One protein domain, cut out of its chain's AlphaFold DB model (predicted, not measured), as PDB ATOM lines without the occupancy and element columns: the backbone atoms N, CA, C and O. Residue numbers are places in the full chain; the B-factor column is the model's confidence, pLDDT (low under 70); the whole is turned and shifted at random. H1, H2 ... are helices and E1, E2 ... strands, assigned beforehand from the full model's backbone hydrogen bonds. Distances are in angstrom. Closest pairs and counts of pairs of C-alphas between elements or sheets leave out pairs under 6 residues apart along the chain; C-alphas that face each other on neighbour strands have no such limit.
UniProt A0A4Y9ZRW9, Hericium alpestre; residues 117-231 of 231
ATOM      1  N   LEU A 117     193.060 219.231 223.394       97.88
ATOM      2  CA  LEU A 117     193.550 218.129 222.581       97.88
ATOM      3  C   LEU A 117     194.879 217.661 223.171       97.88
ATOM      4  O   LEU A 117     195.779 218.468 223.407       97.88
ATOM      5  N   PHE A 118     195.020 216.365 223.393       97.56
ATOM      6  CA  PHE A 118     196.229 215.733 223.891       97.56
ATOM      7  C   PHE A 118     196.723 214.696 222.885       97.56
ATOM      8  O   PHE A 118     195.953 213.853 222.441       97.56
ATOM      9  N   VAL A 119     198.012 214.731 222.548       97.81
ATOM     10  CA  VAL A 119     198.665 213.716 221.712       97.81
ATOM     11  C   VAL A 119     199.696 212.946 222.533       97.81
ATOM     12  O   VAL A 119     200.709 213.505 222.967       97.81
ATOM     13  N   GLY A 120     199.448 211.653 222.722       95.88
ATOM     14  CA  GLY A 120     200.336 210.724 223.411       95.88
ATOM     15  C   GLY A 120     201.070 209.819 222.428       95.88
ATOM     16  O   GLY A 120     200.445 208.993 221.765       95.88
ATOM     17  N   GLY A 121     202.395 209.946 222.352       95.62
ATOM     18  CA  GLY A 121     203.240 209.022 221.595       95.62
ATOM     19  C   GLY A 121     203.721 207.872 222.472       95.62
ATOM     20  O   GLY A 121     204.359 208.119 223.496       95.62
ATOM     21  N   TRP A 122     203.461 206.627 222.084       94.88
ATOM     22  CA  TRP A 122     203.937 205.437 222.791       94.88
ATOM     23  C   TRP A 122     204.858 204.575 221.915       94.88
ATOM     24  O   TRP A 122     204.713 204.563 220.692       94.88
ATOM     25  N   PRO A 123     205.817 203.850 222.524       93.69
ATOM     26  CA  PRO A 123     206.497 202.752 221.846       93.69
ATOM     27  C   PRO A 123     205.515 201.601 221.558       93.69
ATOM     28  O   PRO A 123     204.435 201.561 222.159       93.69
ATOM     29  N   PRO A 124     205.901 200.636 220.702       93.31
ATOM     30  CA  PRO A 124     205.131 199.410 220.530       93.31
ATOM     31  C   PRO A 124     204.906 198.720 221.880       93.31
ATOM     32  O   PRO A 124     205.836 198.599 222.684       93.31
ATOM     33  N   ALA A 125     203.679 198.265 222.112       92.12
ATOM     34  CA  ALA A 125     203.298 197.540 223.317       92.12
ATOM     35  C   ALA A 125     202.458 196.312 222.978       92.12
ATOM     36  O   ALA A 125     201.742 196.283 221.977       92.12
ATOM     37  N   PHE A 126     202.558 195.298 223.826       91.12
ATOM     38  CA  PHE A 126     202.021 193.964 223.578       91.12
ATOM     39  C   PHE A 126     201.014 193.593 224.673       91.12
ATOM     40  O   PHE A 126     201.014 194.258 225.714       91.12
ATOM     41  N   PRO A 127     200.157 192.580 224.452       88.06
ATOM     42  CA  PRO A 127     199.140 192.176 225.419       88.06
ATOM     43  C   PRO A 127     199.714 191.838 226.796       88.06
ATOM     44  O   PRO A 127     200.823 191.312 226.918       88.06
ATOM     45  N   ALA A 128     198.939 192.108 227.846       79.75
ATOM     46  CA  ALA A 128     199.368 191.884 229.227       79.75
ATOM     47  C   ALA A 128     199.586 190.413 229.621       79.75
ATOM     48  O   ALA A 128     200.181 190.146 230.662       79.75
ATOM     49  N   GLU A 129     199.091 189.466 228.824       74.81
ATOM     50  CA  GLU A 129     199.166 188.026 229.102       74.81
ATOM     51  C   GLU A 129     200.560 187.427 228.847       74.81
ATOM     52  O   GLU A 129     200.758 186.227 229.021       74.81
ATOM     53  N   MET A 130     201.540 188.241 228.448       70.88
ATOM     54  CA  MET A 130     202.888 187.759 228.170       70.88
ATOM     55  C   MET A 130     203.743 187.599 229.430       70.88
ATOM     56  O   MET A 130     203.852 188.498 230.269       70.88
ATOM     57  N   ASP A 131     204.398 186.442 229.530       71.81
ATOM     58  CA  ASP A 131     205.186 186.041 230.693       71.81
ATOM     59  C   ASP A 131     206.290 187.052 231.048       71.81
ATOM     60  O   ASP A 131     207.129 187.435 230.228       71.81
ATOM     61  N   GLY A 132     206.331 187.442 232.326       72.94
ATOM     62  CA  GLY A 132     207.411 188.253 232.897       72.94
ATOM     63  C   GLY A 132     207.307 189.762 232.656       72.94
ATOM     64  O   GLY A 132     208.213 190.498 233.053       72.94
ATOM     65  N   VAL A 133     206.213 190.243 232.057       78.44
ATOM     66  CA  VAL A 133     205.996 191.663 231.761       78.44
ATOM     67  C   VAL A 133     204.937 192.258 232.694       78.44
ATOM     68  O   VAL A 133     203.835 191.723 232.791       78.44
ATOM     69  N   PRO A 134     205.207 193.380 233.391       86.81
ATOM     70  CA  PRO A 134     204.172 194.057 234.165       86.81
ATOM     71  C   PRO A 134     203.010 194.531 233.279       86.81
ATOM     72  O   PRO A 134     203.239 195.156 232.249       86.81
ATOM     73  N   TRP A 135     201.764 194.363 233.730       90.56
ATOM     74  CA  TRP A 135     200.578 194.882 233.022       90.56
ATOM     75  C   TRP A 135     200.692 196.380 232.688       90.56
ATOM     76  O   TRP A 135     200.239 196.844 231.649       90.56
ATOM     77  N   SER A 136     201.369 197.156 233.538       87.12
ATOM     78  CA  SER A 136     201.565 198.594 233.335       87.12
ATOM     79  C   SER A 136     202.399 198.967 232.102       87.12
ATOM     80  O   SER A 136     202.424 200.145 231.749       87.12
ATOM     81  N   VAL A 137     203.076 198.010 231.457       87.88
ATOM     82  CA  VAL A 137     203.793 198.220 230.186       87.88
ATOM     83  C   VAL A 137     203.104 197.543 228.991       87.88
ATOM     84  O   VAL A 137     203.671 197.531 227.899       87.88
ATOM     85  N   SER A 138     201.911 196.972 229.185       91.88
ATOM     86  CA  SER A 138     201.120 196.397 228.097       91.88
ATOM     87  C   SER A 138     200.422 197.483 227.276       91.88
ATOM     88  O   SER A 138     200.330 198.648 227.684       91.88
ATOM     89  N   ASN A 139     199.888 197.105 226.117       91.69
ATOM     90  CA  ASN A 139     199.006 197.977 225.338       91.69
ATOM     91  C   ASN A 139     197.755 198.394 226.139       91.69
ATOM     92  O   ASN A 139     197.362 199.560 226.059       91.69
ATOM     93  N   GLU A 140     197.161 197.516 226.959       92.12
ATOM     94  CA  GLU A 140     196.059 197.891 227.859       92.12
ATOM     95  C   GLU A 140     196.520 198.860 228.954       92.12
ATOM     96  O   GLU A 140     195.840 199.855 229.226       92.12
ATOM     97  N   GLY A 141     197.700 198.617 229.533       92.44
ATOM     98  CA  GLY A 141     198.332 199.504 230.503       92.44
ATOM     99  C   GLY A 141     198.513 200.914 229.953       92.44
ATOM    100  O   GLY A 141     197.980 201.874 230.512       92.44
ATOM    101  N   PHE A 142     199.181 201.059 228.813       93.62
ATOM    102  CA  PHE A 142     199.404 202.358 228.169       93.62
ATOM    103  C   PHE A 142     198.112 203.032 227.693       93.62
ATOM    104  O   PHE A 142     197.954 204.254 227.817       93.62
ATOM    105  N   SER A 143     197.150 202.244 227.210       94.06
ATOM    106  CA  SER A 143     195.824 202.746 226.844       94.06
ATOM    107  C   SER A 143     195.088 203.316 228.056       94.06
ATOM    108  O   SER A 143     194.508 204.397 227.968       94.06
ATOM    109  N   SER A 144     195.164 202.647 229.213       94.25
ATOM    110  CA  SER A 144     194.533 203.110 230.455       94.25
ATOM    111  C   SER A 144     195.092 204.453 230.932       94.25
ATOM    112  O   SER A 144     194.335 205.314 231.377       94.25
ATOM    113  N   VAL A 145     196.398 204.671 230.760       93.75
ATOM    114  CA  VAL A 145     197.070 205.933 231.090       93.75
ATOM    115  C   VAL A 145     196.564 207.066 230.205       93.75
ATOM    116  O   VAL A 145     196.178 208.122 230.707       93.75
ATOM    117  N   SER A 146     196.529 206.837 228.892       95.12
ATOM    118  CA  SER A 146     196.080 207.849 227.929       95.12
ATOM    119  C   SER A 146     194.597 208.180 228.128       95.12
ATOM    120  O   SER A 146     194.208 209.347 228.106       95.12
ATOM    121  N   ARG A 147     193.774 207.159 228.402       95.88
ATOM    122  CA  ARG A 147     192.354 207.317 228.739       95.88
ATOM    123  C   ARG A 147     192.164 208.101 230.032       95.88
ATOM    124  O   ARG A 147     191.300 208.968 230.102       95.88
ATOM    125  N   ASN A 148     192.984 207.839 231.047       92.94
ATOM    126  CA  ASN A 148     192.942 208.594 232.291       92.94
ATOM    127  C   ASN A 148     193.316 210.067 232.079       92.94
ATOM    128  O   ASN A 148     192.688 210.921 232.692       92.94
ATOM    129  N   ILE A 149     194.262 210.386 231.186       92.81
ATOM    130  CA  ILE A 149     194.543 211.787 230.833       92.81
ATOM    131  C   ILE A 149     193.324 212.475 230.225       92.81
ATOM    132  O   ILE A 149     193.079 213.635 230.557       92.81
ATOM    133  N   ALA A 150     192.584 211.773 229.364       94.81
ATOM    134  CA  ALA A 150     191.379 212.305 228.739       94.81
ATOM    135  C   ALA A 150     190.340 212.708 229.798       94.81
ATOM    136  O   ALA A 150     189.879 213.848 229.799       94.81
ATOM    137  N   VAL A 151     190.083 211.806 230.755       93.06
ATOM    138  CA  VAL A 151     189.149 212.017 231.874       93.06
ATOM    139  C   VAL A 151     189.635 213.106 232.829       93.06
ATOM    140  O   VAL A 151     188.913 214.063 233.087       93.06
ATOM    141  N   GLU A 152     190.860 212.979 233.347       90.00
ATOM    142  CA  GLU A 152     191.415 213.883 234.365       90.00
ATOM    143  C   GLU A 152     191.611 215.304 233.830       90.00
ATOM    144  O   GLU A 152     191.344 216.275 234.530       90.00
ATOM    145  N   GLY A 153     192.046 215.433 232.575       89.12
ATOM    146  CA  GLY A 153     192.241 216.726 231.925       89.12
ATOM    147  C   GLY A 153     190.987 217.306 231.277       89.12
ATOM    148  O   GLY A 153     191.018 218.463 230.863       89.12
ATOM    149  N   GLY A 154     189.915 216.518 231.134       93.00
ATOM    150  CA  GLY A 154     188.748 216.885 230.331       93.00
ATOM    151  C   GLY A 154     189.129 217.231 228.889       93.00
ATOM    152  O   GLY A 154     188.750 218.283 228.384       93.00
ATOM    153  N   CYS A 155     189.925 216.386 228.236       95.31
ATOM    154  CA  CYS A 155     190.459 216.638 226.896       95.31
ATOM    155  C   CYS A 155     190.318 215.409 225.994       95.31
ATOM    156  O   CYS A 155     190.207 214.285 226.476       95.31
ATOM    157  N   PHE A 156     190.348 215.601 224.679       98.06
ATOM    158  CA  PHE A 156     190.445 214.476 223.747       98.06
ATOM    159  C   PHE A 156     191.872 213.931 223.748       98.06
ATOM    160  O   PHE A 156     192.816 214.708 223.603       98.06
ATOM    161  N   ALA A 157     192.045 212.615 223.863       97.81
ATOM    162  CA  ALA A 157     193.360 211.977 223.828       97.81
ATOM    163  C   ALA A 157     193.553 211.187 222.532       97.81
ATOM    164  O   ALA A 157     192.870 210.197 222.290       97.81
ATOM    165  N   ILE A 158     194.518 211.607 221.722       97.94
ATOM    166  CA  ILE A 158     194.946 210.962 220.483       97.94
ATOM    167  C   ILE A 158     196.193 210.140 220.799       97.94
ATOM    168  O   ILE A 158     197.227 210.681 221.199       97.94
ATOM    169  N   VAL A 159     196.097 208.829 220.629       97.31
ATOM    170  CA  VAL A 159     197.155 207.879 220.966       97.31
ATOM    171  C   VAL A 159     197.783 207.361 219.683       97.31
ATOM    172  O   VAL A 159     197.113 206.737 218.861       97.31
ATOM    173  N   ALA A 160     199.083 207.602 219.531       96.44
ATOM    174  CA  ALA A 160     199.871 207.127 218.403       96.44
ATOM    175  C   ALA A 160     200.938 206.136 218.876       96.44
ATOM    176  O   ALA A 160     201.614 206.359 219.882       96.44
ATOM    177  N   THR A 161     201.105 205.054 218.125       95.88
ATOM    178  CA  THR A 161     202.083 203.998 218.393       95.88
ATOM    179  C   THR A 161     202.579 203.402 217.081       95.88
ATOM    180  O   THR A 161     201.931 203.524 216.040       95.88
ATOM    181  N   GLN A 162     203.750 202.782 217.135       94.00
ATOM    182  CA  GLN A 162     204.364 202.083 216.020       94.00
ATOM    183  C   GLN A 162     203.917 200.616 215.984       94.00
ATOM    184  O   GLN A 162     203.892 199.940 217.009       94.00
ATOM    185  N   VAL A 163     203.685 200.101 214.776       96.06
ATOM    186  CA  VAL A 163     203.619 198.660 214.510       96.06
ATOM    187  C   VAL A 163     204.998 198.177 214.075       96.06
ATOM    188  O   VAL A 163     205.669 198.801 213.249       96.06
ATOM    189  N   VAL A 164     205.448 197.063 214.641       96.56
ATOM    190  CA  VAL A 164     206.723 196.439 214.296       96.56
ATOM    191  C   VAL A 164     206.451 195.190 213.473       96.56
ATOM    192  O   VAL A 164     205.827 194.248 213.951       96.56
ATOM    193  N   SER A 165     206.941 195.165 212.235       96.31
ATOM    194  CA  SER A 165     206.876 193.983 211.371       96.31
ATOM    195  C   SER A 165     207.888 192.912 211.800       96.31
ATOM    196  O   SER A 165     208.900 193.221 212.432       96.31
ATOM    197  N   LYS A 166     207.677 191.650 211.393       95.75
ATOM    198  CA  LYS A 166     208.658 190.561 211.608       95.75
ATOM    199  C   LYS A 166     210.042 190.924 211.065       95.75
ATOM    200  O   LYS A 166     211.037 190.800 211.769       95.75
ATOM    201  N   HIS A 167     210.080 191.461 209.848       95.69
ATOM    202  CA  HIS A 167     211.322 191.909 209.224       95.69
ATOM    203  C   HIS A 167     211.994 193.050 210.008       95.69
ATOM    204  O   HIS A 167     213.202 193.029 210.231       95.69
ATOM    205  N   GLY A 168     211.215 194.024 210.491       95.31
ATOM    206  CA  GLY A 168     211.734 195.091 211.350       95.31
ATOM    207  C   GLY A 168     212.324 194.551 212.657       95.31
ATOM    208  O   GLY A 168     213.399 194.983 213.074       95.31
ATOM    209  N   ALA A 169     211.667 193.566 213.272       95.62
ATOM    210  CA  ALA A 169     212.152 192.911 214.482       95.62
ATOM    211  C   ALA A 169     213.472 192.149 214.266       95.62
ATOM    212  O   ALA A 169     214.331 192.153 215.150       95.62
ATOM    213  N   GLU A 170     213.666 191.536 213.096       95.62
ATOM    214  CA  GLU A 170     214.929 190.891 212.709       95.62
ATOM    215  C   GLU A 170     216.063 191.913 212.554       95.62
ATOM    216  O   GLU A 170     217.137 191.722 213.129       95.62
ATOM    217  N   ILE A 171     215.819 193.027 211.850       96.38
ATOM    218  CA  ILE A 171     216.802 194.116 211.682       96.38
ATOM    219  C   ILE A 171     217.218 194.683 213.042       96.38
ATOM    220  O   ILE A 171     218.406 194.871 213.308       96.38
ATOM    221  N   MET A 172     216.239 194.934 213.915       93.69
ATOM    222  CA  MET A 172     216.474 195.450 215.265       93.69
ATOM    223  C   MET A 172     217.039 194.392 216.222       93.69
ATOM    224  O   MET A 172     217.460 194.740 217.323       93.69
ATOM    225  N   LYS A 173     217.079 193.118 215.808       94.81
ATOM    226  CA  LYS A 173     217.517 191.970 216.610       94.81
ATOM    227  C   LYS A 173     216.732 191.837 217.914       94.81
ATOM    228  O   LYS A 173     217.314 191.584 218.962       94.81
ATOM    229  N   ILE A 174     215.414 191.996 217.852       91.75
ATOM    230  CA  ILE A 174     214.525 191.908 219.023       91.75
ATOM    231  C   ILE A 174     213.562 190.718 218.972       91.75
ATOM    232  O   ILE A 174     212.856 190.475 219.942       91.75
ATOM    233  N   SER A 175     213.564 189.940 217.886       89.81
ATOM    234  CA  SER A 175     212.674 188.783 217.693       89.81
ATOM    235  C   SER A 175     212.916 187.609 218.649       89.81
ATOM    236  O   SER A 175     212.088 186.710 218.724       89.81
ATOM    237  N   HIS A 176     214.043 187.591 219.363       88.44
ATOM    238  CA  HIS A 176     214.414 186.502 220.269       88.44
ATOM    239  C   HIS A 176     213.915 186.700 221.707       88.44
ATOM    240  O   HIS A 176     214.070 185.799 222.530       88.44
ATOM    241  N   TRP A 177     213.367 187.873 222.034       86.50
ATOM    242  CA  TRP A 177     212.866 188.148 223.375       86.50
ATOM    243  C   TRP A 177     211.448 187.590 223.544       86.50
ATOM    244  O   TRP A 177     210.588 187.895 222.720       86.50
ATOM    245  N   PRO A 178     211.173 186.822 224.614       83.50
ATOM    246  CA  PRO A 178     209.896 186.123 224.783       83.50
ATOM    247  C   PRO A 178     208.722 187.056 225.109       83.50
ATOM    248  O   PRO A 178     207.571 186.653 225.011       83.50
ATOM    249  N   TRP A 179     209.007 188.302 225.485       83.25
ATOM    250  CA  TRP A 179     208.019 189.334 225.799       83.25
ATOM    251  C   TRP A 179     207.698 190.256 224.617       83.25
ATOM    252  O   TRP A 179     207.218 191.372 224.820       83.25
ATOM    253  N   PHE A 180     207.976 189.837 223.385       88.62
ATOM    254  CA  PHE A 180     207.544 190.546 222.187       88.62
ATOM    255  C   PHE A 180     206.859 189.587 221.218       88.62
ATOM    256  O   PHE A 180     207.324 188.470 221.006       88.62
ATOM    257  N   GLU A 181     205.797 190.059 220.570       90.25
ATOM    258  CA  GLU A 181     205.083 189.314 219.536       90.25
ATOM    259  C   GLU A 181     205.080 190.116 218.230       90.25
ATOM    260  O   GLU A 181     204.611 191.249 218.194       90.25
ATOM    261  N   PHE A 182     205.626 189.551 217.149       93.38
ATOM    262  CA  PHE A 182     205.743 190.245 215.862       93.38
ATOM    263  C   PHE A 182     205.033 189.480 214.726       93.38
ATOM    264  O   PHE A 182     205.232 188.268 214.588       93.38
ATOM    265  N   PRO A 183     204.302 190.160 213.819       95.25
ATOM    266  CA  PRO A 183     204.039 191.598 213.817       95.25
ATOM    267  C   PRO A 183     203.142 192.022 214.986       95.25
ATOM    268  O   PRO A 183     202.265 191.268 215.387       95.25
ATOM    269  N   GLY A 184     203.373 193.211 215.535       95.19
ATOM    270  CA  GLY A 184     202.664 193.649 216.736       95.19
ATOM    271  C   GLY A 184     203.075 195.039 217.203       95.19
ATOM    272  O   GLY A 184     203.875 195.719 216.556       95.19
ATOM    273  N   GLY A 185     202.560 195.452 218.360       94.12
ATOM    274  CA  GLY A 185     202.904 196.728 218.995       94.12
ATOM    275  C   GLY A 185     201.869 197.841 218.809       94.12
ATOM    276  O   GLY A 185     201.904 198.833 219.542       94.12
ATOM    277  N   GLY A 186     200.947 197.681 217.853       96.00
ATOM    278  CA  GLY A 186     199.909 198.656 217.532       96.00
ATOM    279  C   GLY A 186     198.751 198.679 218.534       96.00
ATOM    280  O   GLY A 186     198.270 197.646 218.984       96.00
ATOM    281  N   PHE A 187     198.288 199.878 218.870       96.00
ATOM    282  CA  PHE A 187     197.112 200.150 219.711       96.00
ATOM    283  C   PHE A 187     196.638 201.609 219.545       96.00
ATOM    284  O   PHE A 187     196.163 202.241 220.489       96.00
ATOM    285  N   ALA A 188     196.828 202.185 218.353       97.56
ATOM    286  CA  ALA A 188     196.446 203.570 218.091       97.56
ATOM    287  C   ALA A 188     194.935 203.749 218.299       97.56
ATOM    288  O   ALA A 188     194.139 202.897 217.913       97.56
ATOM    289  N   THR A 189     194.533 204.840 218.945       97.75
ATOM    290  CA  THR A 189     193.136 205.046 219.344       97.75
ATOM    291  C   THR A 189     192.877 206.506 219.699       97.75
ATOM    292  O   THR A 189     193.817 207.266 219.945       97.75
ATOM    293  N   ILE A 190     191.608 206.911 219.722       98.50
ATOM    294  CA  ILE A 190     191.193 208.246 220.163       98.50
ATOM    295  C   ILE A 190     190.171 208.100 221.290       98.50
ATOM    296  O   ILE A 190     189.182 207.379 221.146       98.50
ATOM    297  N   TYR A 191     190.399 208.805 222.399       98.44
ATOM    298  CA  TYR A 191     189.476 208.885 223.527       98.44
ATOM    299  C   TYR A 191     188.793 210.251 223.606       98.44
ATOM    300  O   TYR A 191     189.433 211.289 223.411       98.44
ATOM    301  N   GLY A 192     187.501 210.238 223.927       97.75
ATOM    302  CA  GLY A 192     186.740 211.417 224.318       97.75
ATOM    303  C   GLY A 192     187.112 211.903 225.724       97.75
ATOM    304  O   GLY A 192     187.764 211.175 226.476       97.75
ATOM    305  N   PRO A 193     186.685 213.119 226.105       96.12
ATOM    306  CA  PRO A 193     186.984 213.704 227.415       96.12
ATOM    307  C   PRO A 193     186.366 212.934 228.589       96.12
ATOM    308  O   PRO A 193     186.822 213.078 229.714       96.12
ATOM    309  N   ASP A 194     185.361 212.096 228.341       94.81
ATOM    310  CA  ASP A 194     184.767 211.169 229.312       94.81
ATOM    311  C   ASP A 194     185.502 209.812 229.382       94.81
ATOM    312  O   ASP A 194     185.133 208.927 230.155       94.81
ATOM    313  N   GLY A 195     186.548 209.627 228.571       95.44
ATOM    314  CA  GLY A 195     187.306 208.384 228.452       95.44
ATOM    315  C   GLY A 195     186.680 207.344 227.518       95.44
ATOM    316  O   GLY A 195     187.243 206.253 227.376       95.44
ATOM    317  N   SER A 196     185.551 207.650 226.870       96.12
ATOM    318  CA  SER A 196     184.964 206.780 225.848       96.12
ATOM    319  C   SER A 196     185.912 206.639 224.657       96.12
ATOM    320  O   SER A 196     186.626 207.573 224.293       96.12
ATOM    321  N   GLN A 197     185.967 205.453 224.052       97.56
ATOM    322  CA  GLN A 197     186.758 205.245 222.842       97.56
ATOM    323  C   GLN A 197     185.945 205.659 221.617       97.56
ATOM    324  O   GLN A 197     184.850 205.147 221.404       97.56
ATOM    325  N   LEU A 198     186.498 206.558 220.805       97.94
ATOM    326  CA  LEU A 198     185.822 207.140 219.641       97.94
ATOM    327  C   LEU A 198     186.171 206.434 218.327       97.94
ATOM    328  O   LEU A 198     185.586 206.732 217.290       97.94
ATOM    329  N   THR A 199     187.125 205.504 218.357       97.06
ATOM    330  CA  THR A 199     187.597 204.761 217.184       97.06
ATOM    331  C   THR A 199     187.368 203.259 217.350       97.06
ATOM    332  O   THR A 199     187.375 202.755 218.479       97.06
ATOM    333  N   PRO A 200     187.225 202.499 216.249       94.88
ATOM    334  CA  PRO A 200     187.306 201.043 216.298       94.88
ATOM    335  C   PRO A 200     188.640 200.570 216.892       94.88
ATOM    336  O   PRO A 200     189.631 201.302 216.887       94.88
ATOM    337  N   LEU A 201     188.666 199.333 217.390       92.00
ATOM    338  CA  LEU A 201     189.918 198.694 217.788       92.00
ATOM    339  C   LEU A 201     190.798 198.471 216.553       92.00
ATOM    340  O   LEU A 201     190.323 197.995 215.522       92.00
ATOM    341  N   THR A 202     192.077 198.810 216.671       94.19
ATOM    342  CA  THR A 202     193.083 198.524 215.647       94.19
ATOM    343  C   THR A 202     193.617 197.109 215.807       94.19
ATOM    344  O   THR A 202     193.811 196.656 216.934       94.19
ATOM    345  N   ASP A 203     193.936 196.451 214.694       94.88
ATOM    346  CA  ASP A 203     194.756 195.239 214.708       94.88
ATOM    347  C   ASP A 203     196.187 195.598 215.167       94.88
ATOM    348  O   ASP A 203     196.843 196.406 214.504       94.88
ATOM    349  N   PRO A 204     196.702 195.026 216.276       94.38
ATOM    350  CA  PRO A 204     198.053 195.314 216.752       94.38
ATOM    351  C   PRO A 204     199.166 194.992 215.750       94.38
ATOM    352  O   PRO A 204     200.268 195.537 215.874       94.38
ATOM    353  N   ALA A 205     198.894 194.116 214.781       95.81
ATOM    354  CA  ALA A 205     199.831 193.651 213.768       95.81
ATOM    355  C   ALA A 205     199.834 194.479 212.471       95.81
ATOM    356  O   ALA A 205     200.704 194.254 211.622       95.81
ATOM    357  N   ALA A 206     198.896 195.415 212.294       95.62
ATOM    358  CA  ALA A 206     198.705 196.132 211.036       95.62
ATOM    359  C   ALA A 206     198.771 197.652 211.210       95.62
ATOM    360  O   ALA A 206     198.223 198.223 212.151       95.62
ATOM    361  N   GLU A 207     199.426 198.326 210.263       95.81
ATOM    362  CA  GLU A 207     199.402 199.787 210.196       95.81
ATOM    363  C   GLU A 207     197.978 200.277 209.911       95.81
ATOM    364  O   GLU A 207     197.291 199.769 209.022       95.81
ATOM    365  N   ALA A 208     197.541 201.287 210.660       94.75
ATOM    366  CA  ALA A 208     196.210 201.856 210.530       94.75
ATOM    367  C   ALA A 208     196.240 203.371 210.742       94.75
ATOM    368  O   ALA A 208     197.033 203.894 211.526       94.75
ATOM    369  N   ILE A 209     195.325 204.065 210.066       96.19
ATOM    370  CA  ILE A 209     195.003 205.464 210.345       96.19
ATOM    371  C   ILE A 209     193.696 205.464 211.134       96.19
ATOM    372  O   ILE A 209     192.672 204.996 210.641       96.19
ATOM    373  N   VAL A 210     193.736 205.985 212.360       96.81
ATOM    374  CA  VAL A 210     192.545 206.154 213.198       96.81
ATOM    375  C   VAL A 210     192.020 207.578 213.065       96.81
ATOM    376  O   VAL A 210     192.784 208.539 213.144       96.81
ATOM    377  N   ILE A 211     190.718 207.710 212.823       97.56
ATOM    378  CA  ILE A 211     190.054 208.988 212.553       97.56
ATOM    379  C   ILE A 211     188.784 209.051 213.395       97.56
ATOM    380  O   ILE A 211     188.036 208.077 213.456       97.56
ATOM    381  N   ALA A 212     188.545 210.198 214.025       97.31
ATOM    382  CA  ALA A 212     187.304 210.510 214.715       97.31
ATOM    383  C   ALA A 212     186.932 211.974 214.460       97.31
ATOM    384  O   ALA A 212     187.804 212.845 214.442       97.31
ATOM    385  N   GLU A 213     185.641 212.240 214.291       96.81
ATOM    386  CA  GLU A 213     185.097 213.596 214.325       96.81
ATOM    387  C   GLU A 213     184.787 213.966 215.774       96.81
ATOM    388  O   GLU A 213     184.216 213.172 216.523       96.81
ATOM    389  N   ILE A 214     185.188 215.166 216.185       96.12
ATOM    390  CA  ILE A 214     185.076 215.612 217.575       96.12
ATOM    391  C   ILE A 214     184.407 216.983 217.650       96.12
ATOM    392  O   ILE A 214     184.572 217.819 216.764       96.12
ATOM    393  N   SER A 215     183.691 217.230 218.749       95.50
ATOM    394  CA  SER A 215     183.234 218.566 219.137       95.50
ATOM    395  C   SER A 215     183.836 218.932 220.486       95.50
ATOM    396  O   SER A 215     183.705 218.178 221.454       95.50
ATOM    397  N   LEU A 216     184.463 220.107 220.571       95.19
ATOM    398  CA  LEU A 216     185.010 220.608 221.833       95.19
ATOM    399  C   LEU A 216     183.924 220.869 222.887       95.19
ATOM    400  O   LEU A 216     184.245 220.896 224.072       95.19
ATOM    401  N   ASP A 217     182.653 220.975 222.496       94.06
ATOM    402  CA  ASP A 217     181.536 221.127 223.434       94.06
ATOM    403  C   ASP A 217     181.385 219.909 224.358       94.06
ATOM    404  O   ASP A 217     180.932 220.040 225.496       94.06
ATOM    405  N   ALA A 218     181.839 218.724 223.928       93.75
ATOM    406  CA  ALA A 218     181.847 217.526 224.769       93.75
ATOM    407  C   ALA A 218     182.722 217.694 226.027       93.75
ATOM    408  O   ALA A 218     182.459 217.066 227.053       93.75
ATOM    409  N   ILE A 219     183.730 218.576 225.985       94.69
ATOM    410  CA  ILE A 219     184.558 218.912 227.152       94.69
ATOM    411  C   ILE A 219     183.714 219.609 228.221       94.69
ATOM    412  O   ILE A 219     183.857 219.311 229.406       94.69
ATOM    413  N   VAL A 220     182.813 220.507 227.809       92.00
ATOM    414  CA  VAL A 220     181.937 221.253 228.725       92.00
ATOM    415  C   VAL A 220     181.037 220.292 229.492       92.00
ATOM    416  O   VAL A 220     180.899 220.424 230.706       92.00
ATOM    417  N   LEU A 221     180.477 219.288 228.809       87.94
ATOM    418  CA  LEU A 221     179.646 218.264 229.445       87.94
ATOM    419  C   LEU A 221     180.428 217.463 230.493       87.94
ATOM    420  O   LEU A 221     179.931 217.270 231.601       87.94
ATOM    421  N   ASN A 222     181.658 217.047 230.180       87.94
ATOM    422  CA  ASN A 222     182.489 216.305 231.130       87.94
ATOM    423  C   ASN A 222     182.853 217.157 232.359       87.94
ATOM    424  O   ASN A 222     182.693 216.717 233.496       87.94
ATOM    425  N   LYS A 223     183.257 218.416 232.145       89.62
ATOM    426  CA  LYS A 223     183.574 219.355 233.232       89.62
ATOM    427  C   LYS A 223     182.365 219.722 234.089       89.62
ATOM    428  O   LYS A 223     182.517 219.960 235.281       89.62
ATOM    429  N   PHE A 224     181.166 219.748 233.507       89.12
ATOM    430  CA  PHE A 224     179.936 219.968 234.265       89.12
ATOM    431  C   PHE A 224     179.675 218.841 235.276       89.12
ATOM    432  O   PHE A 224     179.213 219.110 236.382       89.12
ATOM    433  N   VAL A 225     179.993 217.589 234.918       87.50
ATOM    434  CA  VAL A 225     179.916 216.445 235.844       87.50
ATOM    435  C   VAL A 225     181.012 216.532 236.906       87.50
ATOM    436  O   VAL A 225     180.745 216.323 238.089       87.50
ATOM    437  N   GLY A 226     182.238 216.849 236.493       83.81
ATOM    438  CA  GLY A 226     183.358 217.030 237.399       83.81
ATOM    439  C   GLY A 226     184.520 217.745 236.729       83.81
ATOM    440  O   GLY A 226     185.234 217.163 235.915       83.81
ATOM    441  N   ASP A 227     184.744 218.998 237.115       84.88
ATOM    442  CA  ASP A 227     185.941 219.732 236.733       84.88
ATOM    443  C   ASP A 227     187.070 219.425 237.720       84.88
ATOM    444  O   ASP A 227     187.206 220.044 238.776       84.88
ATOM    445  N   ILE A 228     187.862 218.412 237.376       77.12
ATOM    446  CA  ILE A 228     188.964 217.918 238.211       77.12
ATOM    447  C   ILE A 228     190.075 218.972 238.342       77.12
ATOM    448  O   ILE A 228     190.799 218.986 239.340       77.12
ATOM    449  N   MET A 229     190.194 219.872 237.364       79.50
ATOM    450  CA  MET A 229     191.266 220.864 237.310       79.50
ATOM    451  C   MET A 229     190.841 222.254 237.787       79.50
ATOM    452  O   MET A 229     191.707 223.029 238.198       79.50
ATOM    453  N   GLY A 230     189.542 222.560 237.778       73.56
ATOM    454  CA  GLY A 230     188.993 223.835 238.244       73.56
ATOM    455  C   GLY A 230     189.291 225.005 237.301       73.56
ATOM    456  O   GLY A 230     189.587 226.102 237.782       73.56
ATOM    457  N   ASN A 231     189.302 224.763 235.984       64.25
ATOM    458  CA  ASN A 231     189.789 225.684 234.949       64.25
ATOM    459  C   ASN A 231     188.833 225.905 233.770       64.25
ATOM    460  O   ASN A 231     187.999 225.031 233.444       64.25
TER     461      ASN A 231
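What this domain is: This is residues 117 to 231 of the 231 residues of a protein of Hericium alpestre (UniProt A0A4Y9ZRW9). Little regular structure: a small three-stranded sheet, covered on one face by H1, stands amid long loops, with short H2 and H3 at opposite ends. The 115 printed residues, 45 in named elements, run E1, H1, E2, H2, E3, H3: class mixed, sheet order E1 E2 E3, mixed. It is only just compact, close to loose, radius of gyration of the C-alphas 15.9 A, spans 50 by 28 by 18 A.

Where its parts are: E1, residues 117 to 122, begins at C-alpha (193.550, 218.129, 222.581) and measures 16.4 A. H1, 139 to 153, measures 21.0 A; E2, 156 to 161, 16.5 A. H2 is 166 to 171, E3 189 to 191. H3, 217 to 225, measures 13.4 A, ending at C-alpha (179.916, 216.445, 235.844).

How they stand to each other: E1 and E2 are parallel; N 118 and O 156 are 2.8 A apart. E2 and E3 are antiparallel; N 157 and O 191 are 3.0 A apart. H1 is on the sheet, height 8.7 A, two layers; its closest C-alphas to E2 are Ala 150 and Ala 157, 5.3 A. E1, H1, E2 form a strand-helix-strand unit, parallel strands joined through a helix, crossover right-handed. H1 and H3 are close but not clearly touching: C-alphas 151 and 222, the closest, are 8.0 A apart. H2 is not on the sheet. In H1, H2 and H3 every O i to N i+4 pair is within hydrogen-bond range.

The domain as a whole: The farthest C-alphas, Ile 171 and Phe 224, are 50.4 A apart. The printed part has no cut. Links E1 to H1, H2 to E3 and E3 to H3 are long. Residue 231 alone has pLDDT under 70.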